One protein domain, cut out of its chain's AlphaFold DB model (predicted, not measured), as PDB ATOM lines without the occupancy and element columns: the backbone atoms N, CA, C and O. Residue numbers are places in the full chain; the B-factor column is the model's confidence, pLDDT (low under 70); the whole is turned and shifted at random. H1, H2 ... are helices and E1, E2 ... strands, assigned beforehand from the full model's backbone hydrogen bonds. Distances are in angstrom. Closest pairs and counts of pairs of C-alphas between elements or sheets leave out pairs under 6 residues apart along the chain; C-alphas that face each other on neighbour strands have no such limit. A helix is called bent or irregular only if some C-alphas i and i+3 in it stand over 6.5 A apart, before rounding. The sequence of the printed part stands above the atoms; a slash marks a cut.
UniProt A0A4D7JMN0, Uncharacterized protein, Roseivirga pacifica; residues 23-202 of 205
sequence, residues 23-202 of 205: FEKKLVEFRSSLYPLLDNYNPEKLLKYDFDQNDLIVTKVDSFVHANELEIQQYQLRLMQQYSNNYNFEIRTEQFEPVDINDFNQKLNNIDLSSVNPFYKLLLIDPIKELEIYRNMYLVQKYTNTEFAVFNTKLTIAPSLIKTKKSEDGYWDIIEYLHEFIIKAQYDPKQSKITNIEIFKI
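Overview. This is residues 23 to 202 of the 205 residues of an uncharacterized protein of Roseivirga pacifica (UniProt A0A4D7JMN0). A twisted sheet of four strands has helices H4 and H7 slanting over one of its faces, while the long link of residues 83 to 101 loops round its other side. Beyond these, toward one end of the longest axis, H1 and H3 run side by side in opposite ways, H6 packs on H3 between them and the rest, and residues 39 to 45, of which 43 to 45 belong to H2, stick out. The printed part has 180 residues, with eight named helices, H1 to H8, followed by four named strands, E1 to E4; the sheet's order is E1 E2 E3 E4, antiparallel throughout, and the class is mixed. It is compact, with a radius of gyration of the C-alphas of 17.7 A and spans of 51 by 38 by 32 A.

Along the chain. H1, residues 23 to 38, begins at C-alpha 23 (36.099, -15.559, -0.162) and is 22.8 A long; it is irregular, but only just, with C-alphas 33 and 36 6.6 A apart. H2 is residues 43 to 48, H3 residues 56 to 67, and H4 residues 69 to 82, 20.0 A long. H5 is residues 102 to 109, H6 residues 118 to 123, H7 residues 127 to 142, 23.2 A long, and H8 residues 145 to 157. E1 is residues 161 to 166, E2 172 to 177, E3 181 to 188, 23.1 A long, and E4 193 to 201, ending at C-alpha 201 (51.455, 13.135, -17.572).

Arrangement. The strands form a meander, each the antiparallel neighbour of the one before, through three hairpins. N 163 and O 175 of E1 and E2 are 2.9 A apart, N 174 and O 185 of E2 and E3 2.8 A, and N 184 and O 198 of E3 and E4 2.8 A, within hydrogen-bond range. E4 bends by 56 degrees at residue 196. H7 is on the sheet at a height of 9.4 A, its closest C-alphas to E4 being those of Pro 127 and Ile 194, 6.8 A. H4 is on the same face, at a height of 11.0 A. H5 only grazes the sheet. H8 is close to H7 but not clearly touching, C-alphas 139 and 148 being 6.6 A apart. H3 touches H6, C-alphas 58 and 118 being 5.2 A apart. H1 and H3 only just touch, with 3 pairs of C-alphas within 8 A, the closest 34 and 57, 7.1 A. H2 touches no helix. Every O i to N i+4 pair is within hydrogen-bond range in H2, H3, H4, H5, H7 and H8, against 9 of 12 in H1 and 1 of 2 in H6.

Size, cuts and confidence. The C-alphas farthest apart, of Asn 40 and Gln 95, are 51.7 A apart. The printed part has no cut. H4 to H5 is the long link. Mean pLDDT of the printed part is 82.7; residues 85 to 91 and 102 to 117 are under 70.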
ATOM      1  N   PHE A  23      36.161 -15.645   1.293       91.62
ATOM      2  CA  PHE A  23      36.099 -15.559  -0.162       91.62
ATOM      3  C   PHE A  23      37.479 -15.484  -0.843       91.62
ATOM      4  O   PHE A  23      37.693 -16.104  -1.878       91.62
ATOM      5  N   GLU A  24      38.446 -14.766  -0.276       89.88
ATOM      6  CA  GLU A  24      39.803 -14.662  -0.830       89.88
ATOM      7  C   GLU A  24      40.533 -16.009  -0.797       89.88
ATOM      8  O   GLU A  24      41.185 -16.385  -1.771       89.88
ATOM      9  N   LYS A  25      40.365 -16.781   0.284       91.38
ATOM     10  CA  LYS A  25      40.868 -18.163   0.355       91.38
ATOM     11  C   LYS A  25      40.190 -19.039  -0.700       91.38
ATOM     12  O   LYS A  25      40.881 -19.688  -1.479       91.38
ATOM     13  N   LYS A  26      38.860 -18.969  -0.792       94.75
ATOM     14  CA  LYS A  26      38.048 -19.670  -1.801       94.75
ATOM     15  C   LYS A  26      38.472 -19.329  -3.235       94.75
ATOM     16  O   LYS A  26      38.563 -20.220  -4.074       94.75
ATOM     17  N   LEU A  27      38.802 -18.068  -3.522       93.50
ATOM     18  CA  LEU A  27      39.325 -17.632  -4.820       93.50
ATOM     19  C   LEU A  27      40.714 -18.221  -5.111       93.50
ATOM     20  O   LEU A  27      40.970 -18.658  -6.233       93.50
ATOM     21  N   VAL A  28      41.612 -18.247  -4.123       92.69
ATOM     22  CA  VAL A  28      42.952 -18.850  -4.260       92.69
ATOM     23  C   VAL A  28      42.863 -20.360  -4.490       92.69
ATOM     24  O   VAL A  28      43.542 -20.890  -5.372       92.69
ATOM     25  N   GLU A  29      42.005 -21.050  -3.742       95.56
ATOM     26  CA  GLU A  29      41.734 -22.479  -3.915       95.56
ATOM     27  C   GLU A  29      41.160 -22.764  -5.304       95.56
ATOM     28  O   GLU A  29      41.652 -23.646  -6.011       95.56
ATOM     29  N   PHE A  30      40.185 -21.963  -5.742       96.00
ATOM     30  CA  PHE A  30      39.622 -22.072  -7.082       96.00
ATOM     31  C   PHE A  30      40.691 -21.891  -8.166       96.00
ATOM     32  O   PHE A  30      40.817 -22.754  -9.032       96.00
ATOM     33  N   ARG A  31      41.514 -20.834  -8.094       93.31
ATOM     34  CA  ARG A  31      42.618 -20.598  -9.045       93.31
ATOM     35  C   ARG A  31      43.589 -21.780  -9.085       93.31
ATOM     36  O   ARG A  31      43.943 -22.241 -10.165       93.31
ATOM     37  N   SER A  32      43.952 -22.313  -7.922       93.31
ATOM     38  CA  SER A  32      44.840 -23.477  -7.815       93.31
ATOM     39  C   SER A  32      44.219 -24.735  -8.435       93.31
ATOM     40  O   SER A  32      44.922 -25.535  -9.048       93.31
ATOM     41  N   SER A  33      42.892 -24.888  -8.352       94.31
ATOM     42  CA  SER A  33      42.160 -26.000  -8.973       94.31
ATOM     43  C   SER A  33      42.167 -25.976 -10.510       94.31
ATOM     44  O   SER A  33      41.839 -26.986 -11.136       94.31
ATOM     45  N   LEU A  34      42.539 -24.845 -11.124       92.81
ATOM     46  CA  LEU A  34      42.658 -24.718 -12.577       92.81
ATOM     47  C   LEU A  34      44.003 -25.232 -13.106       92.81
ATOM     48  O   LEU A  34      44.062 -25.626 -14.268       92.81
ATOM     49  N   TYR A  35      45.062 -25.276 -12.287       90.75
ATOM     50  CA  TYR A  35      46.393 -25.705 -12.745       90.75
ATOM     51  C   TYR A  35      46.417 -27.135 -13.309       90.75
ATOM     52  O   TYR A  35      46.868 -27.295 -14.438       90.75
ATOM     53  N   PRO A  36      45.831 -28.156 -12.651       91.56
ATOM     54  CA  PRO A  36      45.805 -29.501 -13.228       91.56
ATOM     55  C   PRO A  36      45.011 -29.584 -14.537       91.56
ATOM     56  O   PRO A  36      45.212 -30.502 -15.323       91.56
ATOM     57  N   LEU A  37      44.068 -28.660 -14.768       88.38
ATOM     58  CA  LEU A  37      43.325 -28.597 -16.026       88.38
ATOM     59  C   LEU A  37      44.197 -28.017 -17.131       88.38
ATOM     60  O   LEU A  37      44.214 -28.579 -18.221       88.38
ATOM     61  N   LEU A  38      44.924 -26.941 -16.818       87.62
ATOM     62  CA  LEU A  38      45.886 -26.286 -17.700       87.62
ATOM     63  C   LEU A  38      46.961 -27.246 -18.213       87.62
ATOM     64  O   LEU A  38      47.306 -27.171 -19.388       87.62
ATOM     65  N   ASP A  39      47.404 -28.194 -17.388       87.94
ATOM     66  CA  ASP A  39      48.388 -29.212 -17.777       87.94
ATOM     67  C   ASP A  39      47.900 -30.142 -18.909       87.94
ATOM     68  O   ASP A  39      48.711 -30.762 -19.595       87.94
ATOM     69  N   ASN A  40      46.583 -30.231 -19.142       88.62
ATOM     70  CA  ASN A  40      46.014 -31.015 -20.248       88.62
ATOM     71  C   ASN A  40      45.953 -30.238 -21.571       88.62
ATOM     72  O   ASN A  40      45.626 -30.818 -22.608       88.62
ATOM     73  N   TYR A  41      46.223 -28.932 -21.552       85.75
ATOM     74  CA  TYR A  41      46.232 -28.100 -22.748       85.75
ATOM     75  C   TYR A  41      47.629 -28.071 -23.363       85.75
ATOM     76  O   TYR A  41      48.642 -27.997 -22.668       85.75
ATOM     77  N   ASN A  42      47.698 -28.092 -24.697       86.19
ATOM     78  CA  ASN A  42      48.973 -27.867 -25.364       86.19
ATOM     79  C   ASN A  42      49.428 -26.400 -25.156       86.19
ATOM     80  O   ASN A  42      48.589 -25.502 -25.027       86.19
ATOM     81  N   PRO A  43      50.744 -26.119 -25.136       84.25
ATOM     82  CA  PRO A  43      51.238 -24.758 -24.924       84.25
ATOM     83  C   PRO A  43      50.752 -23.753 -25.975       84.25
ATOM     84  O   PRO A  43      50.586 -22.578 -25.669       84.25
ATOM     85  N   GLU A  44      50.513 -24.198 -27.209       83.75
ATOM     86  CA  GLU A  44      50.078 -23.328 -28.304       83.75
ATOM     87  C   GLU A  44      48.676 -22.747 -28.066       83.75
ATOM     88  O   GLU A  44      48.492 -21.545 -28.237       83.75
ATOM     89  N   LYS A  45      47.731 -23.563 -27.585       81.25
ATOM     90  CA  LYS A  45      46.386 -23.153 -27.152       81.25
ATOM     91  C   LYS A  45      46.462 -22.127 -26.024       81.25
ATOM     92  O   LYS A  45      45.799 -21.094 -26.057       81.25
ATOM     93  N   LEU A  46      47.347 -22.357 -25.051       77.50
ATOM     94  CA  LEU A  46      47.556 -21.423 -23.941       77.50
ATOM     95  C   LEU A  46      48.147 -20.084 -24.397       77.50
ATOM     96  O   LEU A  46      47.745 -19.044 -23.887       77.50
ATOM     97  N   LEU A  47      49.082 -20.101 -25.351       73.44
ATOM     98  CA  LEU A  47      49.729 -18.895 -25.878       73.44
ATOM     99  C   LEU A  47      48.820 -18.097 -26.818       73.44
ATOM    100  O   LEU A  47      48.875 -16.869 -26.823       73.44
ATOM    101  N   LYS A  48      48.016 -18.784 -27.636       73.88
ATOM    102  CA  LYS A  48      47.103 -18.161 -28.603       73.88
ATOM    103  C   LYS A  48      45.742 -17.802 -28.007       73.88
ATOM    104  O   LYS A  48      45.003 -17.061 -28.648       73.88
ATOM    105  N   TYR A  49      45.445 -18.269 -26.793       73.88
ATOM    106  CA  TYR A  49      44.217 -17.976 -26.049       73.88
ATOM    107  C   TYR A  49      42.926 -18.317 -26.815       73.88
ATOM    108  O   TYR A  49      41.945 -17.582 -26.741       73.88
ATOM    109  N   ASP A  50      42.903 -19.442 -27.529       77.56
ATOM    110  CA  ASP A  50      41.801 -19.877 -28.398       77.56
ATOM    111  C   ASP A  50      40.765 -20.765 -27.677       77.56
ATOM    112  O   ASP A  50      40.320 -21.791 -28.195       77.56
ATOM    113  N   PHE A  51      40.378 -20.381 -26.457       81.12
ATOM    114  CA  PHE A  51      39.350 -21.104 -25.705       81.12
ATOM    115  C   PHE A  51      37.953 -20.847 -26.286       81.12
ATOM    116  O   PHE A  51      37.553 -19.694 -26.450       81.12
ATOM    117  N   ASP A  52      37.195 -21.909 -26.550       82.75
ATOM    118  CA  ASP A  52      35.790 -21.825 -26.941       82.75
ATOM    119  C   ASP A  52      34.852 -21.972 -25.728       82.75
ATOM    120  O   ASP A  52      35.261 -22.331 -24.626       82.75
ATOM    121  N   GLN A  53      33.564 -21.673 -25.914       76.12
ATOM    122  CA  GLN A  53      32.573 -21.668 -24.825       76.12
ATOM    123  C   GLN A  53      32.338 -23.048 -24.184       76.12
ATOM    124  O   GLN A  53      31.818 -23.122 -23.074       76.12
ATOM    125  N   ASN A  54      32.717 -24.139 -24.855       81.44
ATOM    126  CA  ASN A  54      32.586 -25.497 -24.335       81.44
ATOM    127  C   ASN A  54      33.856 -25.972 -23.614       81.44
ATOM    128  O   ASN A  54      33.846 -27.054 -23.019       81.44
ATOM    129  N   ASP A  55      34.947 -25.198 -23.644       89.38
ATOM    130  CA  ASP A  55      36.152 -25.531 -22.898       89.38
ATOM    131  C   ASP A  55      35.842 -25.668 -21.402       89.38
ATOM    132  O   ASP A  55      35.189 -24.828 -20.771       89.38
ATOM    133  N   LEU A  56      36.369 -26.737 -20.798       90.00
ATOM    134  CA  LEU A  56      36.132 -27.045 -19.389       90.00
ATOM    135  C   LEU A  56      36.597 -25.905 -18.472       90.00
ATOM    136  O   LEU A  56      35.960 -25.624 -17.455       90.00
ATOM    137  N   ILE A  57      37.700 -25.241 -18.825       90.62
ATOM    138  CA  ILE A  57      38.229 -24.127 -18.041       90.62
ATOM    139  C   ILE A  57      37.328 -22.892 -18.104       90.62
ATOM    140  O   ILE A  57      37.124 -22.248 -17.076       90.62
ATOM    141  N   VAL A  58      36.729 -22.620 -19.269       89.88
ATOM    142  CA  VAL A  58      35.752 -21.538 -19.451       89.88
ATOM    143  C   VAL A  58      34.529 -21.824 -18.597       89.88
ATOM    144  O   VAL A  58      34.202 -21.042 -17.708       89.88
ATOM    145  N   THR A  59      33.941 -23.010 -18.763       91.31
ATOM    146  CA  THR A  59      32.760 -23.440 -18.003       91.31
ATOM    147  C   THR A  59      32.983 -23.350 -16.489       91.31
ATOM    148  O   THR A  59      32.108 -22.888 -15.753       91.31
ATOM    149  N   LYS A  60      34.158 -23.770 -15.993       94.00
ATOM    150  CA  LYS A  60      34.482 -23.708 -14.560       94.00
ATOM    151  C   LYS A  60      34.620 -22.286 -14.036       94.00
ATOM    152  O   LYS A  60      34.126 -22.010 -12.944       94.00
ATOM    153  N   VAL A  61      35.306 -21.412 -14.770       93.06
ATOM    154  CA  VAL A  61      35.448 -20.004 -14.378       93.06
ATOM    155  C   VAL A  61      34.091 -19.323 -14.352       93.06
ATOM    156  O   VAL A  61      33.762 -18.684 -13.357       93.06
ATOM    157  N   ASP A  62      33.277 -19.531 -15.379       90.12
ATOM    158  CA  ASP A  62      31.964 -18.900 -15.486       90.12
ATOM    159  C   ASP A  62      31.030 -19.362 -14.373       90.12
ATOM    160  O   ASP A  62      30.404 -18.541 -13.705       90.12
ATOM    161  N   SER A  63      31.021 -20.666 -14.096       94.19
ATOM    162  CA  SER A  63      30.251 -21.231 -12.986       94.19
ATOM    163  C   SER A  63      30.702 -20.669 -11.638       94.19
ATOM    164  O   SER A  63      29.866 -20.360 -10.793       94.19
ATOM    165  N   PHE A  64      32.014 -20.517 -11.422       95.75
ATOM    166  CA  PHE A  64      32.540 -19.934 -10.190       95.75
ATOM    167  C   PHE A  64      32.165 -18.459 -10.054       95.75
ATOM    168  O   PHE A  64      31.720 -18.048  -8.989       95.75
ATOM    169  N   VAL A  65      32.327 -17.654 -11.104       92.75
ATOM    170  CA  VAL A  65      31.975 -16.229 -11.057       92.75
ATOM    171  C   VAL A  65      30.484 -16.070 -10.773       92.75
ATOM    172  O   VAL A  65      30.125 -15.374  -9.828       92.75
ATOM    173  N   HIS A  66      29.634 -16.789 -11.511       92.50
ATOM    174  CA  HIS A  66      28.185 -16.718 -11.354       92.50
ATOM    175  C   HIS A  66      27.714 -17.167  -9.962       92.50
ATOM    176  O   HIS A  66      26.905 -16.500  -9.322       92.50
ATOM    177  N   ALA A  67      28.260 -18.269  -9.438       95.38
ATOM    178  CA  ALA A  67      27.881 -18.775  -8.119       95.38
ATOM    179  C   ALA A  67      28.269 -17.834  -6.962       95.38
ATOM    180  O   ALA A  67      27.732 -17.978  -5.866       95.38
ATOM    181  N   ASN A  68      29.199 -16.899  -7.189       94.06
ATOM    182  CA  ASN A  68      29.799 -16.074  -6.142       94.06
ATOM    183  C   ASN A  68      29.686 -14.561  -6.415       94.06
ATOM    184  O   ASN A  68      30.443 -13.783  -5.838       94.06
ATOM    185  N   GLU A  69      28.753 -14.122  -7.267       90.69
ATOM    186  CA  GLU A  69      28.602 -12.712  -7.682       90.69
ATOM    187  C   GLU A  69      28.530 -11.734  -6.496       90.69
ATOM    188  O   GLU A  69      29.212 -10.709  -6.478       90.69
ATOM    189  N   LEU A  70      27.753 -12.070  -5.462       90.75
ATOM    190  CA  LEU A  70      27.608 -11.232  -4.267       90.75
ATOM    191  C   LEU A  70      28.900 -11.155  -3.442       90.75
ATOM    192  O   LEU A  70      29.263 -10.081  -2.960       90.75
ATOM    193  N   GLU A  71      29.602 -12.277  -3.271       92.19
ATOM    194  CA  GLU A  71      30.874 -12.320  -2.539       92.19
ATOM    195  C   GLU A  71      31.963 -11.546  -3.297       92.19
ATOM    196  O   GLU A  71      32.750 -10.831  -2.676       92.19
ATOM    197  N   ILE A  72      31.960 -11.619  -4.634       91.94
ATOM    198  CA  ILE A  72      32.833 -10.825  -5.508       91.94
ATOM    199  C   ILE A  72      32.569  -9.334  -5.295       91.94
ATOM    200  O   ILE A  72      33.504  -8.598  -4.989       91.94
ATOM    201  N   GLN A  73      31.314  -8.882  -5.367       89.81
ATOM    202  CA  GLN A  73      30.966  -7.473  -5.136       89.81
ATOM    203  C   GLN A  73      31.438  -6.977  -3.761       89.81
ATOM    204  O   GLN A  73      32.021  -5.896  -3.642       89.81
ATOM    205  N   GLN A  74      31.230  -7.778  -2.713       89.31
ATOM    206  CA  GLN A  74      31.690  -7.460  -1.359       89.31
ATOM    207  C   GLN A  74      33.219  -7.399  -1.272       89.31
ATOM    208  O   GLN A  74      33.771  -6.490  -0.648       89.31
ATOM    209  N   TYR A  75      33.911  -8.335  -1.924       91.50
ATOM    210  CA  TYR A  75      35.367  -8.366  -1.998       91.50
ATOM    211  C   TYR A  75      35.930  -7.138  -2.721       91.50
ATOM    212  O   TYR A  75      36.837  -6.492  -2.196       91.50
ATOM    213  N   GLN A  76      35.346  -6.755  -3.858       90.31
ATOM    214  CA  GLN A  76      35.717  -5.560  -4.620       90.31
ATOM    215  C   GLN A  76      35.553  -4.288  -3.774       90.31
ATOM    216  O   GLN A  76      36.471  -3.473  -3.684       90.31
ATOM    217  N   LEU A  77      34.419  -4.137  -3.079       88.88
ATOM    218  CA  LEU A  77      34.184  -3.008  -2.171       88.88
ATOM    219  C   LEU A  77      35.192  -2.963  -1.016       88.88
ATOM    220  O   LEU A  77      35.674  -1.885  -0.662       88.88
ATOM    221  N   ARG A  78      35.536  -4.123  -0.444       88.94
ATOM    222  CA  ARG A  78      36.562  -4.229   0.600       88.94
ATOM    223  C   ARG A  78      37.930  -3.788   0.078       88.94
ATOM    224  O   ARG A  78      38.605  -3.029   0.767       88.94
ATOM    225  N   LEU A  79      38.329  -4.219  -1.123       87.56
ATOM    226  CA  LEU A  79      39.580  -3.774  -1.750       87.56
ATOM    227  C   LEU A  79      39.591  -2.252  -1.916       87.56
ATOM    228  O   LEU A  79      40.537  -1.595  -1.486       87.56
ATOM    229  N   MET A  80      38.508  -1.670  -2.442       88.69
ATOM    230  CA  MET A  80      38.394  -0.212  -2.566       88.69
ATOM    231  C   MET A  80      38.560   0.501  -1.224       88.69
ATOM    232  O   MET A  80      39.236   1.522  -1.159       88.69
ATOM    233  N   GLN A  81      38.027  -0.049  -0.134       84.44
ATOM    234  CA  GLN A  81      38.222   0.506   1.207       84.44
ATOM    235  C   GLN A  81      39.664   0.353   1.716       84.44
ATOM    236  O   GLN A  81      40.180   1.276   2.342       84.44
ATOM    237  N   GLN A  82      40.346  -0.761   1.440       83.44
ATOM    238  CA  GLN A  82      41.731  -0.980   1.882       83.44
ATOM    239  C   GLN A  82      42.707   0.044   1.292       83.44
ATOM    240  O   GLN A  82      43.616   0.501   1.986       83.44
ATOM    241  N   TYR A  83      42.492   0.453   0.040       80.50
ATOM    242  CA  TYR A  83      43.299   1.488  -0.615       80.50
ATOM    243  C   TYR A  83      42.914   2.929  -0.225       80.50
ATOM    244  O   TYR A  83      43.588   3.879  -0.629       80.50
ATOM    245  N   SER A  84      41.886   3.124   0.607       74.62
ATOM    246  CA  SER A  84      41.357   4.453   0.956       74.62
ATOM    247  C   SER A  84      42.084   5.139   2.120       74.62
ATOM    248  O   SER A  84      41.510   5.980   2.811       74.62
ATOM    249  N   ASN A  85      43.360   4.811   2.358       60.56
ATOM    250  CA  ASN A  85      44.147   5.299   3.496       60.56
ATOM    251  C   ASN A  85      44.517   6.802   3.393       60.56
ATOM    252  O   ASN A  85      45.690   7.160   3.281       60.56
ATOM    253  N   ASN A  86      43.513   7.687   3.416       55.97
ATOM    254  CA  ASN A  86      43.494   9.030   4.008       55.97
ATOM    255  C   ASN A  86      42.141   9.715   3.742       55.97
ATOM    256  O   ASN A  86      41.792   9.977   2.594       55.97
ATOM    257  N   TYR A  87      41.429  10.119   4.800       52.88
ATOM    258  CA  TYR A  87      40.125  10.800   4.695       52.88
ATOM    259  C   TYR A  87      40.193  12.188   4.017       52.88
ATOM    260  O   TYR A  87      39.178  12.690   3.542       52.88
ATOM    261  N   ASN A  88      41.389  12.786   3.931       53.06
ATOM    262  CA  ASN A  88      41.616  14.147   3.422       53.06
ATOM    263  C   ASN A  88      42.429  14.188   2.121       53.06
ATOM    264  O   ASN A  88      43.010  15.217   1.781       53.06
ATOM    265  N   PHE A  89      42.540  13.068   1.410       62.72
ATOM    266  CA  PHE A  89      43.257  13.064   0.147       62.72
ATOM    267  C   PHE A  89      42.419  13.750  -0.946       62.72
ATOM    268  O   PHE A  89      41.366  13.259  -1.354       62.72
ATOM    269  N   GLU A  90      42.892  14.911  -1.399       66.75
ATOM    270  CA  GLU A  90      42.383  15.581  -2.591       66.75
ATOM    271  C   GLU A  90      43.088  15.047  -3.834       66.75
ATOM    272  O   GLU A  90      44.318  14.997  -3.916       66.75
ATOM    273  N   ILE A  91      42.278  14.681  -4.821       65.88
ATOM    274  CA  ILE A  91      42.714  14.320  -6.163       65.88
ATOM    275  C   ILE A  91      43.140  15.609  -6.872       65.88
ATOM    276  O   ILE A  91      42.310  16.281  -7.472       65.88
ATOM    277  N   ARG A  92      44.417  15.984  -6.767       70.44
ATOM    278  CA  ARG A  92      44.942  17.204  -7.403       70.44
ATOM    279  C   ARG A  92      45.400  16.951  -8.832       70.44
ATOM    280  O   ARG A  92      46.592  17.012  -9.124       70.44
ATOM    281  N   THR A  93      44.473  16.583  -9.717       70.88
ATOM    282  CA  THR A  93      44.796  16.286 -11.124       70.88
ATOM    283  C   THR A  93      45.165  17.526 -11.938       70.88
ATOM    284  O   THR A  93      45.871  17.420 -12.935       70.88
ATOM    285  N   GLU A  94      44.752  18.711 -11.490       75.56
ATOM    286  CA  GLU A  94      45.007  20.009 -12.125       75.56
ATOM    287  C   GLU A  94      46.494  20.382 -12.234       75.56
ATOM    288  O   GLU A  94      46.862  21.274 -12.996       75.56
ATOM    289  N   GLN A  95      47.364  19.702 -11.486       80.31
ATOM    290  CA  GLN A  95      48.812  19.917 -11.527       80.31
ATOM    291  C   GLN A  95      49.491  19.188 -12.697       80.31
ATOM    292  O   GLN A  95      50.653  19.456 -13.010       80.31
ATOM    293  N   PHE A  96      48.770  18.286 -13.359       85.75
ATOM    294  CA  PHE A  96      49.294  17.397 -14.385       85.75
ATOM    295  C   PHE A  96      48.776  17.772 -15.771       85.75
ATOM    296  O   PHE A  96      47.823  18.535 -15.925       85.75
ATOM    297  N   GLU A  97      49.445  17.270 -16.804       86.69
ATOM    298  CA  GLU A  97      49.034  17.507 -18.185       86.69
ATOM    299  C   GLU A  97      48.083  16.390 -18.634       86.69
ATOM    300  O   GLU A  97      48.496  15.228 -18.640       86.69
ATOM    301  N   PRO A  98      46.822  16.687 -18.998       87.12
ATOM    302  CA  PRO A  98      45.915  15.664 -19.498       87.12
ATOM    303  C   PRO A  98      46.452  15.076 -20.804       87.12
ATOM    304  O   PRO A  98      46.906  15.799 -21.691       87.12
ATOM    305  N   VAL A  99      46.398  13.754 -20.925       84.44
ATOM    306  CA  VAL A  99      46.744  13.048 -22.158       84.44
ATOM    307  C   VAL A  99      45.471  12.817 -22.955       84.44
ATOM    308  O   VAL A  99      44.492  12.299 -22.423       84.44
ATOM    309  N   ASP A 100      45.494  13.151 -24.246       80.75
ATOM    310  CA  ASP A 100      44.421  12.736 -25.143       80.75
ATOM    311  C   ASP A 100      44.448  11.209 -25.309       80.75
ATOM    312  O   ASP A 100      45.392  10.619 -25.851       80.75
ATOM    313  N   ILE A 101      43.397  10.581 -24.792       74.69
ATOM    314  CA  ILE A 101      43.165   9.141 -24.816       74.69
ATOM    315  C   ILE A 101      41.951   8.782 -25.683       74.69
ATOM    316  O   ILE A 101      41.445   7.673 -25.573       74.69
ATOM    317  N   ASN A 102      41.463   9.664 -26.558       69.25
ATOM    318  CA  ASN A 102      40.294   9.359 -27.391       69.25
ATOM    319  C   ASN A 102      40.521   8.140 -28.305       69.25
ATOM    320  O   ASN A 102      39.672   7.249 -28.360       69.25
ATOM    321  N   ASP A 103      41.702   8.026 -28.923       63.53
ATOM    322  CA  ASP A 103      42.100   6.839 -29.701       63.53
ATOM    323  C   ASP A 103      42.187   5.567 -28.839       63.53
ATOM    324  O   ASP A 103      41.960   4.451 -29.312       63.53
ATOM    325  N   PHE A 104      42.523   5.732 -27.559       64.88
ATOM    326  CA  PHE A 104      42.607   4.650 -26.586       64.88
ATOM    327  C   PHE A 104      41.207   4.201 -26.146       64.88
ATOM    328  O   PHE A 104      40.911   3.013 -26.212       64.88
ATOM    329  N   ASN A 105      40.312   5.135 -25.823       63.69
ATOM    330  CA  ASN A 105      38.928   4.871 -25.427       63.69
ATOM    331  C   ASN A 105      38.116   4.192 -26.538       63.69
ATOM    332  O   ASN A 105      37.345   3.278 -26.257       63.69
ATOM    333  N   GLN A 106      38.318   4.566 -27.807       60.41
ATOM    334  CA  GLN A 106      37.702   3.849 -28.932       60.41
ATOM    335  C   GLN A 106      38.162   2.387 -29.000       60.41
ATOM    336  O   GLN A 106      37.356   1.497 -29.255       60.41
ATOM    337  N   LYS A 107      39.444   2.118 -28.724       56.09
ATOM    338  CA  LYS A 107      39.980   0.752 -28.663       56.09
ATOM    339  C   LYS A 107      39.509  -0.009 -27.426       56.09
ATOM    340  O   LYS A 107      39.278  -1.202 -27.552       56.09
ATOM    341  N   LEU A 108      39.316   0.655 -26.282       60.03
ATOM    342  CA  LEU A 108      38.703   0.052 -25.091       60.03
ATOM    343  C   LEU A 108      37.265  -0.389 -25.353       60.03
ATOM    344  O   LEU A 108      36.911  -1.520 -25.042       60.03
ATOM    345  N   ASN A 109      36.467   0.470 -25.991       52.44
ATOM    346  CA  ASN A 109      35.091   0.148 -26.380       52.44
ATOM    347  C   ASN A 109      35.017  -0.984 -27.423       52.44
ATOM    348  O   ASN A 109      33.989  -1.645 -27.527       52.44
ATOM    349  N   ASN A 110      36.100  -1.211 -28.176       46.09
ATOM    350  CA  ASN A 110      36.227  -2.299 -29.149       46.09
ATOM    351  C   ASN A 110      36.822  -3.589 -28.559       46.09
ATOM    352  O   ASN A 110      36.933  -4.580 -29.285       46.09
ATOM    353  N   ILE A 111      37.210  -3.615 -27.279       52.88
ATOM    354  CA  ILE A 111      37.475  -4.884 -26.598       52.88
ATOM    355  C   ILE A 111      36.116  -5.493 -26.276       52.88
ATOM    356  O   ILE A 111      35.477  -5.155 -25.282       52.88
ATOM    357  N   ASP A 112      35.674  -6.408 -27.131       49.56
ATOM    358  CA  ASP A 112      34.535  -7.263 -26.834       49.56
ATOM    359  C   ASP A 112      34.896  -8.210 -25.682       49.56
ATOM    360  O   ASP A 112      35.425  -9.300 -25.901       49.56
ATOM    361  N   LEU A 113      34.592  -7.788 -24.451       48.44
ATOM    362  CA  LEU A 113      34.828  -8.543 -23.218       48.44
ATOM    363  C   LEU A 113      34.146  -9.925 -23.202       48.44
ATOM    364  O   LEU A 113      34.556 -10.793 -22.433       48.44
ATOM    365  N   SER A 114      33.139 -10.155 -24.054       41.03
ATOM    366  CA  SER A 114      32.452 -11.447 -24.169       41.03
ATOM    367  C   SER A 114      33.247 -12.487 -24.971       41.03
ATOM    368  O   SER A 114      33.053 -13.688 -24.781       41.03
ATOM    369  N   SER A 115      34.207 -12.036 -25.788       49.16
ATOM    370  CA  SER A 115      35.186 -12.874 -26.498       49.16
ATOM    371  C   SER A 115      36.446 -13.171 -25.671       49.16
ATOM    372  O   SER A 115      37.371 -13.837 -26.140       49.16
ATOM    373  N   VAL A 116      36.519 -12.648 -24.443       56.69
ATOM    374  CA  VAL A 116      37.764 -12.609 -23.685       56.69
ATOM    375  C   VAL A 116      37.984 -13.884 -22.887       56.69
ATOM    376  O   VAL A 116      37.097 -14.428 -22.232       56.69
ATOM    377  N   ASN A 117      39.244 -14.306 -22.936       69.00
ATOM    378  CA  ASN A 117      39.867 -15.348 -22.145       69.00
ATOM    379  C   ASN A 117      39.244 -15.506 -20.735       69.00
ATOM    380  O   ASN A 117      39.179 -14.530 -19.982       69.00
ATOM    381  N   PRO A 118      38.875 -16.730 -20.315       74.50
ATOM    382  CA  PRO A 118      38.305 -16.981 -18.990       74.50
ATOM    383  C   PRO A 118      39.188 -16.475 -17.838       74.50
ATOM    384  O   PRO A 118      38.682 -15.972 -16.839       74.50
ATOM    385  N   PHE A 119      40.515 -16.502 -17.971       78.00
ATOM    386  CA  PHE A 119      41.423 -15.959 -16.956       78.00
ATOM    387  C   PHE A 119      41.277 -14.454 -16.756       78.00
ATOM    388  O   PHE A 119      41.503 -13.963 -15.652       78.00
ATOM    389  N   TYR A 120      40.851 -13.726 -17.785       78.62
ATOM    390  CA  TYR A 120      40.560 -12.308 -17.657       78.62
ATOM    391  C   TYR A 120      39.391 -12.063 -16.704       78.62
ATOM    392  O   TYR A 120      39.484 -11.184 -15.854       78.62
ATOM    393  N   LYS A 121      38.341 -12.898 -16.741       81.94
ATOM    394  CA  LYS A 121      37.218 -12.811 -15.788       81.94
ATOM    395  C   LYS A 121      37.700 -12.913 -14.337       81.94
ATOM    396  O   LYS A 121      37.184 -12.225 -13.462       81.94
ATOM    397  N   LEU A 122      38.742 -13.708 -14.077       85.94
ATOM    398  CA  LEU A 122      39.357 -13.816 -12.749       85.94
ATOM    399  C   LEU A 122      40.216 -12.611 -12.355       85.94
ATOM    400  O   LEU A 122      40.430 -12.414 -11.154       85.94
ATOM    401  N   LEU A 123      40.730 -11.843 -13.322       80.56
ATOM    402  CA  LEU A 123      41.401 -10.564 -13.071       80.56
ATOM    403  C   LEU A 123      40.382  -9.485 -12.695       80.56
ATOM    404  O   LEU A 123      40.640  -8.732 -11.766       80.56
ATOM    405  N   LEU A 124      39.207  -9.476 -13.335       80.25
ATOM    406  CA  LEU A 124      38.131  -8.503 -13.081       80.25
ATOM    407  C   LEU A 124      37.509  -8.599 -11.674       80.25
ATOM    408  O   LEU A 124      36.853  -7.667 -11.213       80.25
ATOM    409  N   ILE A 125      37.742  -9.697 -10.949       88.81
ATOM    410  CA  ILE A 125      37.375  -9.801  -9.525       88.81
ATOM    411  C   ILE A 125      38.141  -8.766  -8.680       88.81
ATOM    412  O   ILE A 125      37.644  -8.350  -7.636       88.81
ATOM    413  N   ASP A 126      39.322  -8.324  -9.125       89.38
ATOM    414  CA  ASP A 126      40.080  -7.238  -8.508       89.38
ATOM    415  C   ASP A 126      40.060  -5.986  -9.417       89.38
ATOM    416  O   ASP A 126      40.757  -5.946 -10.435       89.38
ATOM    417  N   PRO A 127      39.310  -4.926  -9.061       85.19
ATOM    418  CA  PRO A 127      39.214  -3.704  -9.864       85.19
ATOM    419  C   PRO A 127      40.555  -2.969 -10.023       85.19
ATOM    420  O   PRO A 127      40.737  -2.222 -10.983       85.19
ATOM    421  N   ILE A 128      41.523  -3.182  -9.126       87.44
ATOM    422  CA  ILE A 128      42.877  -2.634  -9.281       87.44
ATOM    423  C   ILE A 128      43.640  -3.386 -10.375       87.44
ATOM    424  O   ILE A 128      44.393  -2.780 -11.138       87.44
ATOM    425  N   LYS A 129      43.429  -4.700 -10.500       85.38
ATOM    426  CA  LYS A 129      44.008  -5.492 -11.594       85.38
ATOM    427  C   LYS A 129      43.388  -5.161 -12.939       85.38
ATOM    428  O   LYS A 129      44.105  -5.140 -13.937       85.38
ATOM    429  N   GLU A 130      42.100  -4.839 -12.962       82.81
ATOM    430  CA  GLU A 130      41.464  -4.281 -14.154       82.81
ATOM    431  C   GLU A 130      42.137  -2.961 -14.588       82.81
ATOM    432  O   GLU A 130      42.441  -2.784 -15.767       82.81
ATOM    433  N   LEU A 131      42.480  -2.072 -13.646       83.12
ATOM    434  CA  LEU A 131      43.209  -0.834 -13.953       83.12
ATOM    435  C   LEU A 131      44.592  -1.085 -14.580       83.12
ATOM    436  O   LEU A 131      44.978  -0.422 -15.545       83.12
ATOM    437  N   GLU A 132      45.315  -2.084 -14.074       83.44
ATOM    438  CA  GLU A 132      46.616  -2.506 -14.602       83.44
ATOM    439  C   GLU A 132      46.540  -2.952 -16.077       83.44
ATOM    440  O   GLU A 132      47.477  -2.707 -16.844       83.44
ATOM    441  N   ILE A 133      45.420  -3.535 -16.515       79.50
ATOM    442  CA  ILE A 133      45.205  -3.869 -17.931       79.50
ATOM    443  C   ILE A 133      45.153  -2.597 -18.777       79.50
ATOM    444  O   ILE A 133      45.891  -2.487 -19.761       79.50
ATOM    445  N   TYR A 134      44.343  -1.612 -18.380       78.81
ATOM    446  CA  TYR A 134      44.242  -0.341 -19.100       78.81
ATOM    447  C   TYR A 134      45.588   0.393 -19.143       78.81
ATOM    448  O   TYR A 134      46.003   0.870 -20.203       78.81
ATOM    449  N   ARG A 135      46.328   0.398 -18.028       84.25
ATOM    450  CA  ARG A 135      47.703   0.910 -17.965       84.25
ATOM    451  C   ARG A 135      48.593   0.252 -19.014       84.25
ATOM    452  O   ARG A 135      49.234   0.943 -19.802       84.25
ATOM    453  N   ASN A 136      48.634  -1.077 -19.041       79.94
ATOM    454  CA  ASN A 136      49.508  -1.819 -19.944       79.94
ATOM    455  C   ASN A 136      49.130  -1.591 -21.412       79.94
ATOM    456  O   ASN A 136      50.008  -1.406 -22.252       79.94
ATOM    457  N   MET A 137      47.834  -1.525 -21.719       78.56
ATOM    458  CA  MET A 137      47.371  -1.189 -23.061       78.56
ATOM    459  C   MET A 137      47.825   0.206 -23.501       78.56
ATOM    460  O   MET A 137      48.267   0.371 -24.638       78.56
ATOM    461  N   TYR A 138      47.724   1.208 -22.622       82.00
ATOM    462  CA  TYR A 138      48.186   2.562 -22.921       82.00
ATOM    463  C   TYR A 138      49.695   2.568 -23.186       82.00
ATOM    464  O   TYR A 138      50.154   3.119 -24.187       82.00
ATOM    465  N   LEU A 139      50.461   1.892 -22.327       82.94
ATOM    466  CA  LEU A 139      51.912   1.816 -22.435       82.94
ATOM    467  C   LEU A 139      52.369   1.181 -23.752       82.94
ATOM    468  O   LEU A 139      53.194   1.765 -24.447       82.94
ATOM    469  N   VAL A 140      51.799   0.035 -24.132       81.50
ATOM    470  CA  VAL A 140      52.141  -0.667 -25.384       81.50
ATOM    471  C   VAL A 140      51.871   0.196 -26.620       81.50
ATOM    472  O   VAL A 140      52.565   0.077 -27.624       81.50
ATOM    473  N   GLN A 141      50.874   1.083 -26.567       79.25
ATOM    474  CA  GLN A 141      50.560   1.975 -27.686       79.25
ATOM    475  C   GLN A 141      51.474   3.200 -27.770       79.25
ATOM    476  O   GLN A 141      51.591   3.792 -28.843       79.25
ATOM    477  N   LYS A 142      52.059   3.631 -26.648       82.88
ATOM    478  CA  LYS A 142      52.840   4.874 -26.576       82.88
ATOM    479  C   LYS A 142      54.344   4.657 -26.558       82.88
ATOM    480  O   LYS A 142      55.064   5.548 -26.995       82.88
ATOM    481  N   TYR A 143      54.798   3.510 -26.076       83.38
ATOM    482  CA  TYR A 143      56.206   3.225 -25.859       83.38
ATOM    483  C   TYR A 143      56.681   2.086 -26.755       83.38
ATOM    484  O   TYR A 143      55.965   1.121 -27.021       83.38
ATOM    485  N   THR A 144      57.932   2.178 -27.188       89.44
ATOM    486  CA  THR A 144      58.648   1.055 -27.793       89.44
ATOM    487  C   THR A 144      58.864  -0.066 -26.772       89.44
ATOM    488  O   THR A 144      58.826   0.157 -25.562       89.44
ATOM    489  N   ASN A 145      59.180  -1.279 -27.239       86.94
ATOM    490  CA  ASN A 145      59.481  -2.413 -26.352       86.94
ATOM    491  C   ASN A 145      60.588  -2.091 -25.332       86.94
ATOM    492  O   ASN A 145      60.506  -2.507 -24.178       86.94
ATOM    493  N   THR A 146      61.615  -1.340 -25.744       90.50
ATOM    494  CA  THR A 146      62.714  -0.926 -24.862       90.50
ATOM    495  C   THR A 146      62.229   0.039 -23.788       90.50
ATOM    496  O   THR A 146      62.516  -0.166 -22.611       90.50
ATOM    497  N   GLU A 147      61.466   1.064 -24.161       89.19
ATOM    498  CA  GLU A 147      60.927   2.031 -23.201       89.19
ATOM    499  C   GLU A 147      59.919   1.380 -22.247       89.19
ATOM    500  O   GLU A 147      59.952   1.645 -21.047       89.19
ATOM    501  N   PHE A 148      59.087   0.460 -22.740       86.81
ATOM    502  CA  PHE A 148      58.179  -0.326 -21.908       86.81
ATOM    503  C   PHE A 148      58.936  -1.202 -20.902       86.81
ATOM    504  O   PHE A 148      58.578  -1.250 -19.725       86.81
ATOM    505  N   ALA A 149      60.025  -1.857 -21.320       88.62
ATOM    506  CA  ALA A 149      60.873  -2.635 -20.417       88.62
ATOM    507  C   ALA A 149      61.533  -1.752 -19.341       88.62
ATOM    508  O   ALA A 149      61.580  -2.133 -18.167       88.62
ATOM    509  N   VAL A 150      61.990  -0.550 -19.712       88.81
ATOM    510  CA  VAL A 150      62.511   0.440 -18.757       88.81
ATOM    511  C   VAL A 150      61.415   0.874 -17.783       88.81
ATOM    512  O   VAL A 150      61.649   0.882 -16.577       88.81
ATOM    513  N   PHE A 151      60.210   1.175 -18.269       87.44
ATOM    514  CA  PHE A 151      59.080   1.554 -17.425       87.44
ATOM    515  C   PHE A 151      58.706   0.448 -16.428       87.44
ATOM    516  O   PHE A 151      58.594   0.712 -15.233       87.44
ATOM    517  N   ASN A 152      58.603  -0.805 -16.876       85.25
ATOM    518  CA  ASN A 152      58.348  -1.938 -15.981       85.25
ATOM    519  C   ASN A 152      59.463  -2.115 -14.946       85.25
ATOM    520  O   ASN A 152      59.188  -2.399 -13.784       85.25
ATOM    521  N   THR A 153      60.721  -1.883 -15.330       87.94
ATOM    522  CA  THR A 153      61.840  -1.872 -14.374       87.94
ATOM    523  C   THR A 153      61.651  -0.783 -13.316       87.94
ATOM    524  O   THR A 153      61.841  -1.044 -12.127       87.94
ATOM    525  N   LYS A 154      61.221   0.420 -13.720       86.44
ATOM    526  CA  LYS A 154      60.901   1.510 -12.787       86.44
ATOM    527  C   LYS A 154      59.764   1.127 -11.839       86.44
ATOM    528  O   LYS A 154      59.892   1.412 -10.656       86.44
ATOM    529  N   LEU A 155      58.718   0.440 -12.308       83.62
ATOM    530  CA  LEU A 155      57.635  -0.056 -11.445       83.62
ATOM    531  C   LEU A 155      58.094  -1.112 -10.440       83.62
ATOM    532  O   LEU A 155      57.607  -1.134  -9.314       83.62
ATOM    533  N   THR A 156      59.042  -1.969 -10.813       84.69
ATOM    534  CA  THR A 156      59.621  -2.944  -9.878       84.69
ATOM    535  C   THR A 156      60.408  -2.258  -8.758       84.69
ATOM    536  O   THR A 156      60.368  -2.707  -7.616       84.69
ATOM    537  N   ILE A 157      61.121  -1.171  -9.069       86.50
ATOM    538  CA  ILE A 157      61.916  -0.411  -8.089       86.50
ATOM    539  C   ILE A 157      61.022   0.504  -7.238       86.50
ATOM    540  O   ILE A 157      61.186   0.584  -6.022       86.50
ATOM    541  N   ALA A 158      60.097   1.206  -7.886       85.19
ATOM    542  CA  ALA A 158      59.180   2.171  -7.298       85.19
ATOM    543  C   ALA A 158      57.744   1.788  -7.698       85.19
ATOM    544  O   ALA A 158      57.250   2.259  -8.728       85.19
ATOM    545  N   PRO A 159      57.082   0.913  -6.916       81.94
ATOM    546  CA  PRO A 159      55.745   0.439  -7.240       81.94
ATOM    547  C   PRO A 159      54.732   1.580  -7.242       81.94
ATOM    548  O   PRO A 159      54.898   2.600  -6.570       81.94
ATOM    549  N   SER A 160      53.653   1.374  -7.995       87.12
ATOM    550  CA  SER A 160      52.531   2.303  -8.076       87.12
ATOM    551  C   SER A 160      51.950   2.608  -6.695       87.12
ATOM    552  O   SER A 160      51.713   1.695  -5.898       87.12
ATOM    553  N   LEU A 161      51.623   3.875  -6.444       87.44
ATOM    554  CA  LEU A 161      50.834   4.261  -5.279       87.44
ATOM    555  C   LEU A 161      49.365   4.371  -5.684       87.44
ATOM    556  O   LEU A 161      48.986   5.265  -6.436       87.44
ATOM    557  N   ILE A 162      48.537   3.479  -5.150       88.06
ATOM    558  CA  ILE A 162      47.096   3.464  -5.407       88.06
ATOM    559  C   ILE A 162      46.371   4.154  -4.260       88.06
ATOM    560  O   ILE A 162      46.641   3.888  -3.086       88.06
ATOM    561  N   LYS A 163      45.435   5.032  -4.611       87.06
ATOM    562  CA  LYS A 163      44.532   5.699  -3.676       87.06
ATOM    563  C   LYS A 163      43.111   5.624  -4.192       87.06
ATOM    564  O   LYS A 163      42.878   5.734  -5.393       87.06
ATOM    565  N   THR A 164      42.166   5.490  -3.276       87.94
ATOM    566  CA  THR A 164      40.743   5.425  -3.602       87.94
ATOM    567  C   THR A 164      39.939   6.382  -2.733       87.94
ATOM    568  O   THR A 164      40.290   6.655  -1.582       87.94
ATOM    569  N   LYS A 165      38.840   6.899  -3.280       87.50
ATOM    570  CA  LYS A 165      37.881   7.735  -2.554       87.50
ATOM    571  C   LYS A 165      36.474   7.433  -3.044       87.50
ATOM    572  O   LYS A 165      36.246   7.304  -4.238       87.50
ATOM    573  N   LYS A 166      35.514   7.346  -2.127       87.88
ATOM    574  CA  LYS A 166      34.107   7.248  -2.511       87.88
ATOM    575  C   LYS A 166      33.596   8.631  -2.931       87.88
ATOM    576  O   LYS A 166      33.678   9.576  -2.148       87.88
ATOM    577  N   SER A 167      33.099   8.729  -4.157       83.19
ATOM    578  CA  SER A 167      32.415   9.907  -4.696       83.19
ATOM    579  C   SER A 167      31.036  10.099  -4.051       83.19
ATOM    580  O   SER A 167      30.500   9.187  -3.408       83.19
ATOM    581  N   GLU A 168      30.442  11.277  -4.246       76.94
ATOM    582  CA  GLU A 168      29.103  11.605  -3.734       76.94
ATOM    583  C   GLU A 168      28.010  10.720  -4.355       76.94
ATOM    584  O   GLU A 168      27.136  10.228  -3.643       76.94
ATOM    585  N   ASP A 169      28.129  10.407  -5.647       83.25
ATOM    586  CA  ASP A 169      27.189   9.556  -6.390       83.25
ATOM    587  C   ASP A 169      27.335   8.052  -6.070       83.25
ATOM    588  O   ASP A 169      26.636   7.199  -6.623       83.25
ATOM    589  N   GLY A 170      28.239   7.702  -5.151       85.31
ATOM    590  CA  GLY A 170      28.433   6.338  -4.665       85.31
ATOM    591  C   GLY A 170      29.411   5.488  -5.477       85.31
ATOM    592  O   GLY A 170      29.656   4.347  -5.078       85.31
ATOM    593  N   TYR A 171      30.005   6.034  -6.541       91.12
ATOM    594  CA  TYR A 171      31.148   5.448  -7.251       91.12
ATOM    595  C   TYR A 171      32.420   5.534  -6.409       91.12
ATOM    596  O   TYR A 171      32.514   6.360  -5.496       91.12
ATOM    597  N   TRP A 172      33.420   4.725  -6.741       91.75
ATOM    598  CA  TRP A 172      34.765   4.853  -6.187       91.75
ATOM    599  C   TRP A 172      35.703   5.463  -7.220       91.75
ATOM    600  O   TRP A 172      35.956   4.855  -8.252       91.75
ATOM    601  N   ASP A 173      36.246   6.638  -6.928       90.31
ATOM    602  CA  ASP A 173      37.363   7.193  -7.680       90.31
ATOM    603  C   ASP A 173      38.633   6.433  -7.291       90.31
ATOM    604  O   ASP A 173      38.946   6.290  -6.104       90.31
ATOM    605  N   ILE A 174      39.364   5.953  -8.290       90.50
ATOM    606  CA  ILE A 174      40.637   5.253  -8.148       90.50
ATOM    607  C   ILE A 174      41.698   6.093  -8.837       90.50
ATOM    608  O   ILE A 174      41.515   6.522  -9.975       90.50
ATOM    609  N   ILE A 175      42.818   6.307  -8.157       89.75
ATOM    610  CA  ILE A 175      43.993   6.947  -8.734       89.75
ATOM    611  C   ILE A 175      45.202   6.073  -8.508       89.75
ATOM    612  O   ILE A 175      45.542   5.741  -7.371       89.75
ATOM    613  N   GLU A 176      45.888   5.778  -9.597       90.62
ATOM    614  CA  GLU A 176      47.179   5.123  -9.599       90.62
ATOM    615  C   GLU A 176      48.256   6.145  -9.968       90.62
ATOM    616  O   GLU A 176      48.310   6.654 -11.087       90.62
ATOM    617  N   TYR A 177      49.115   6.456  -9.001       88.06
ATOM    618  CA  TYR A 177      50.315   7.254  -9.206       88.06
ATOM    619  C   TYR A 177      51.445   6.352  -9.687       88.06
ATOM    620  O   TYR A 177      51.876   5.448  -8.965       88.06
ATOM    621  N   LEU A 178      51.938   6.629 -10.890       88.50
ATOM    622  CA  LEU A 178      53.082   5.958 -11.497       88.50
ATOM    623  C   LEU A 178      54.240   6.953 -11.621       88.50
ATOM    624  O   LEU A 178      54.110   8.130 -11.295       88.50
ATOM    625  N   HIS A 179      55.396   6.479 -12.084       85.19
ATOM    626  CA  HIS A 179      56.592   7.320 -12.165       85.19
ATOM    627  C   HIS A 179      56.446   8.503 -13.139       85.19
ATOM    628  O   HIS A 179      56.945   9.587 -12.857       85.19
ATOM    629  N   GLU A 180      55.782   8.301 -14.281       85.31
ATOM    630  CA  GLU A 180      55.724   9.294 -15.373       85.31
ATOM    631  C   GLU A 180      54.315   9.848 -15.615       85.31
ATOM    632  O   GLU A 180      54.138  10.845 -16.316       85.31
ATOM    633  N   PHE A 181      53.294   9.205 -15.056       88.69
ATOM    634  CA  PHE A 181      51.904   9.567 -15.283       88.69
ATOM    635  C   PHE A 181      51.018   9.111 -14.129       88.69
ATOM    636  O   PHE A 181      51.434   8.390 -13.223       88.69
ATOM    637  N   ILE A 182      49.777   9.564 -14.175       89.75
ATOM    638  CA  ILE A 182      48.716   9.221 -13.248       89.75
ATOM    639  C   ILE A 182      47.567   8.663 -14.064       89.75
ATOM    640  O   ILE A 182      47.205   9.239 -15.091       89.75
ATOM    641  N   ILE A 183      46.996   7.560 -13.597       91.00
ATOM    642  CA  ILE A 183      45.740   7.039 -14.126       91.00
ATOM    643  C   ILE A 183      44.660   7.330 -13.104       91.00
ATOM    644  O   ILE A 183      44.809   6.995 -11.930       91.00
ATOM    645  N   LYS A 184      43.573   7.942 -13.554       90.06
ATOM    646  CA  LYS A 184      42.345   8.088 -12.783       90.06
ATOM    647  C   LYS A 184      41.265   7.251 -13.451       90.06
ATOM    648  O   LYS A 184      41.193   7.206 -14.671       90.06
ATOM    649  N   ALA A 185      40.448   6.579 -12.663       91.12
ATOM    650  CA  ALA A 185      39.293   5.849 -13.159       91.12
ATOM    651  C   ALA A 185      38.189   5.827 -12.101       91.12
ATOM    652  O   ALA A 185      38.426   6.147 -10.936       91.12
ATOM    653  N   GLN A 186      36.986   5.431 -12.500       91.38
ATOM    654  CA  GLN A 186      35.846   5.278 -11.604       91.38
ATOM    655  C   GLN A 186      35.359   3.839 -11.595       91.38
ATOM    656  O   GLN A 186      35.014   3.286 -12.636       91.38
ATOM    657  N   TYR A 187      35.278   3.240 -10.416       92.00
ATOM    658  CA  TYR A 187      34.650   1.945 -10.212       92.00
ATOM    659  C   TYR A 187      33.162   2.117  -9.878       92.00
ATOM    660  O   TYR A 187      32.806   2.765  -8.888       92.00
ATOM    661  N   ASP A 188      32.301   1.522 -10.709       90.94
ATOM    662  CA  ASP A 188      30.857   1.430 -10.490       90.94
ATOM    663  C   ASP A 188      30.536   0.162  -9.685       90.94
ATOM    664  O   ASP A 188      30.576  -0.941 -10.239       90.94
ATOM    665  N   PRO A 189      30.158   0.283  -8.400       87.44
ATOM    666  CA  PRO A 189      29.853  -0.881  -7.578       87.44
ATOM    667  C   PRO A 189      28.559  -1.599  -7.979       87.44
ATOM    668  O   PRO A 189      28.368  -2.740  -7.578       87.44
ATOM    669  N   LYS A 190      27.656  -0.961  -8.738       86.12
ATOM    670  CA  LYS A 190      26.414  -1.595  -9.214       86.12
ATOM    671  C   LYS A 190      26.662  -2.475 -10.432       86.12
ATOM    672  O   LYS A 190      25.946  -3.447 -10.638       86.12
ATOM    673  N   GLN A 191      27.643  -2.100 -11.246       85.19
ATOM    674  CA  GLN A 191      27.996  -2.801 -12.478       85.19
ATOM    675  C   GLN A 191      29.293  -3.611 -12.352       85.19
ATOM    676  O   GLN A 191      29.678  -4.265 -13.314       85.19
ATOM    677  N   SER A 192      29.961  -3.559 -11.193       82.19
ATOM    678  CA  SER A 192      31.247  -4.213 -10.922       82.19
ATOM    679  C   SER A 192      32.293  -3.962 -12.009       82.19
ATOM    680  O   SER A 192      32.964  -4.891 -12.452       82.19
ATOM    681  N   LYS A 193      32.421  -2.708 -12.456       84.31
ATOM    682  CA  LYS A 193      33.282  -2.354 -13.592       84.31
ATOM    683  C   LYS A 193      34.007  -1.030 -13.408       84.31
ATOM    684  O   LYS A 193      33.489  -0.114 -12.762       84.31
ATOM    685  N   ILE A 194      35.165  -0.912 -14.046       86.81
ATOM    686  CA  ILE A 194      35.887   0.350 -14.199       86.81
ATOM    687  C   ILE A 194      35.312   1.151 -15.380       86.81
ATOM    688  O   ILE A 194      34.920   0.611 -16.411       86.81
ATOM    689  N   THR A 195      35.238   2.468 -15.218       85.75
ATOM    690  CA  THR A 195      34.711   3.445 -16.179       85.75
ATOM    691  C   THR A 195      35.515   4.740 -16.108       85.75
ATOM    692  O   THR A 195      36.323   4.914 -15.196       85.75
ATOM    693  N   ASN A 196      35.278   5.658 -17.052       86.56
ATOM    694  CA  ASN A 196      35.784   7.037 -17.006       86.56
ATOM    695  C   ASN A 196      37.293   7.115 -16.736       86.56
ATOM    696  O   ASN A 196      37.747   7.823 -15.839       86.56
ATOM    697  N   ILE A 197      38.056   6.320 -17.485       87.75
ATOM    698  CA  ILE A 197      39.511   6.289 -17.384       87.75
ATOM    699  C   ILE A 197      40.053   7.595 -17.959       87.75
ATOM    700  O   ILE A 197      39.655   8.010 -19.042       87.75
ATOM    701  N   GLU A 198      40.978   8.214 -17.240       88.69
ATOM    702  CA  GLU A 198      41.707   9.420 -17.608       88.69
ATOM    703  C   GLU A 198      43.198   9.183 -17.333       88.69
ATOM    704  O   GLU A 198      43.564   8.549 -16.338       88.69
ATOM    705  N   ILE A 199      44.075   9.693 -18.199       89.25
ATOM    706  CA  ILE A 199      45.529   9.590 -18.025       89.25
ATOM    707  C   ILE A 199      46.126  10.991 -18.047       89.25
ATOM    708  O   ILE A 199      45.810  11.798 -18.920       89.25
ATOM    709  N   PHE A 200      47.021  11.266 -17.107       90.12
ATOM    710  CA  PHE A 200      47.701  12.549 -16.977       90.12
ATOM    711  C   PHE A 200      49.211  12.344 -16.925       90.12
ATOM    712  O   PHE A 200      49.684  11.499 -16.174       90.12
ATOM    713  N   LYS A 201      49.991  13.125 -17.668       89.12
ATOM    714  CA  LYS A 201      51.455  13.135 -17.572       89.12
ATOM    715  C   LYS A 201      51.921  13.961 -16.382       89.12
ATOM    716  O   LYS A 201      51.457  15.084 -16.165       89.12
ATOM    717  N   ILE A 202      52.891  13.422 -15.649       85.88
ATOM    718  CA  ILE A 202      53.600  14.168 -14.614       85.88
ATOM    719  C   ILE A 202      54.579  15.106 -15.316       85.88
ATOM    720  O   ILE A 202      55.439  14.663 -16.077       85.88
TER     721      ILE A 202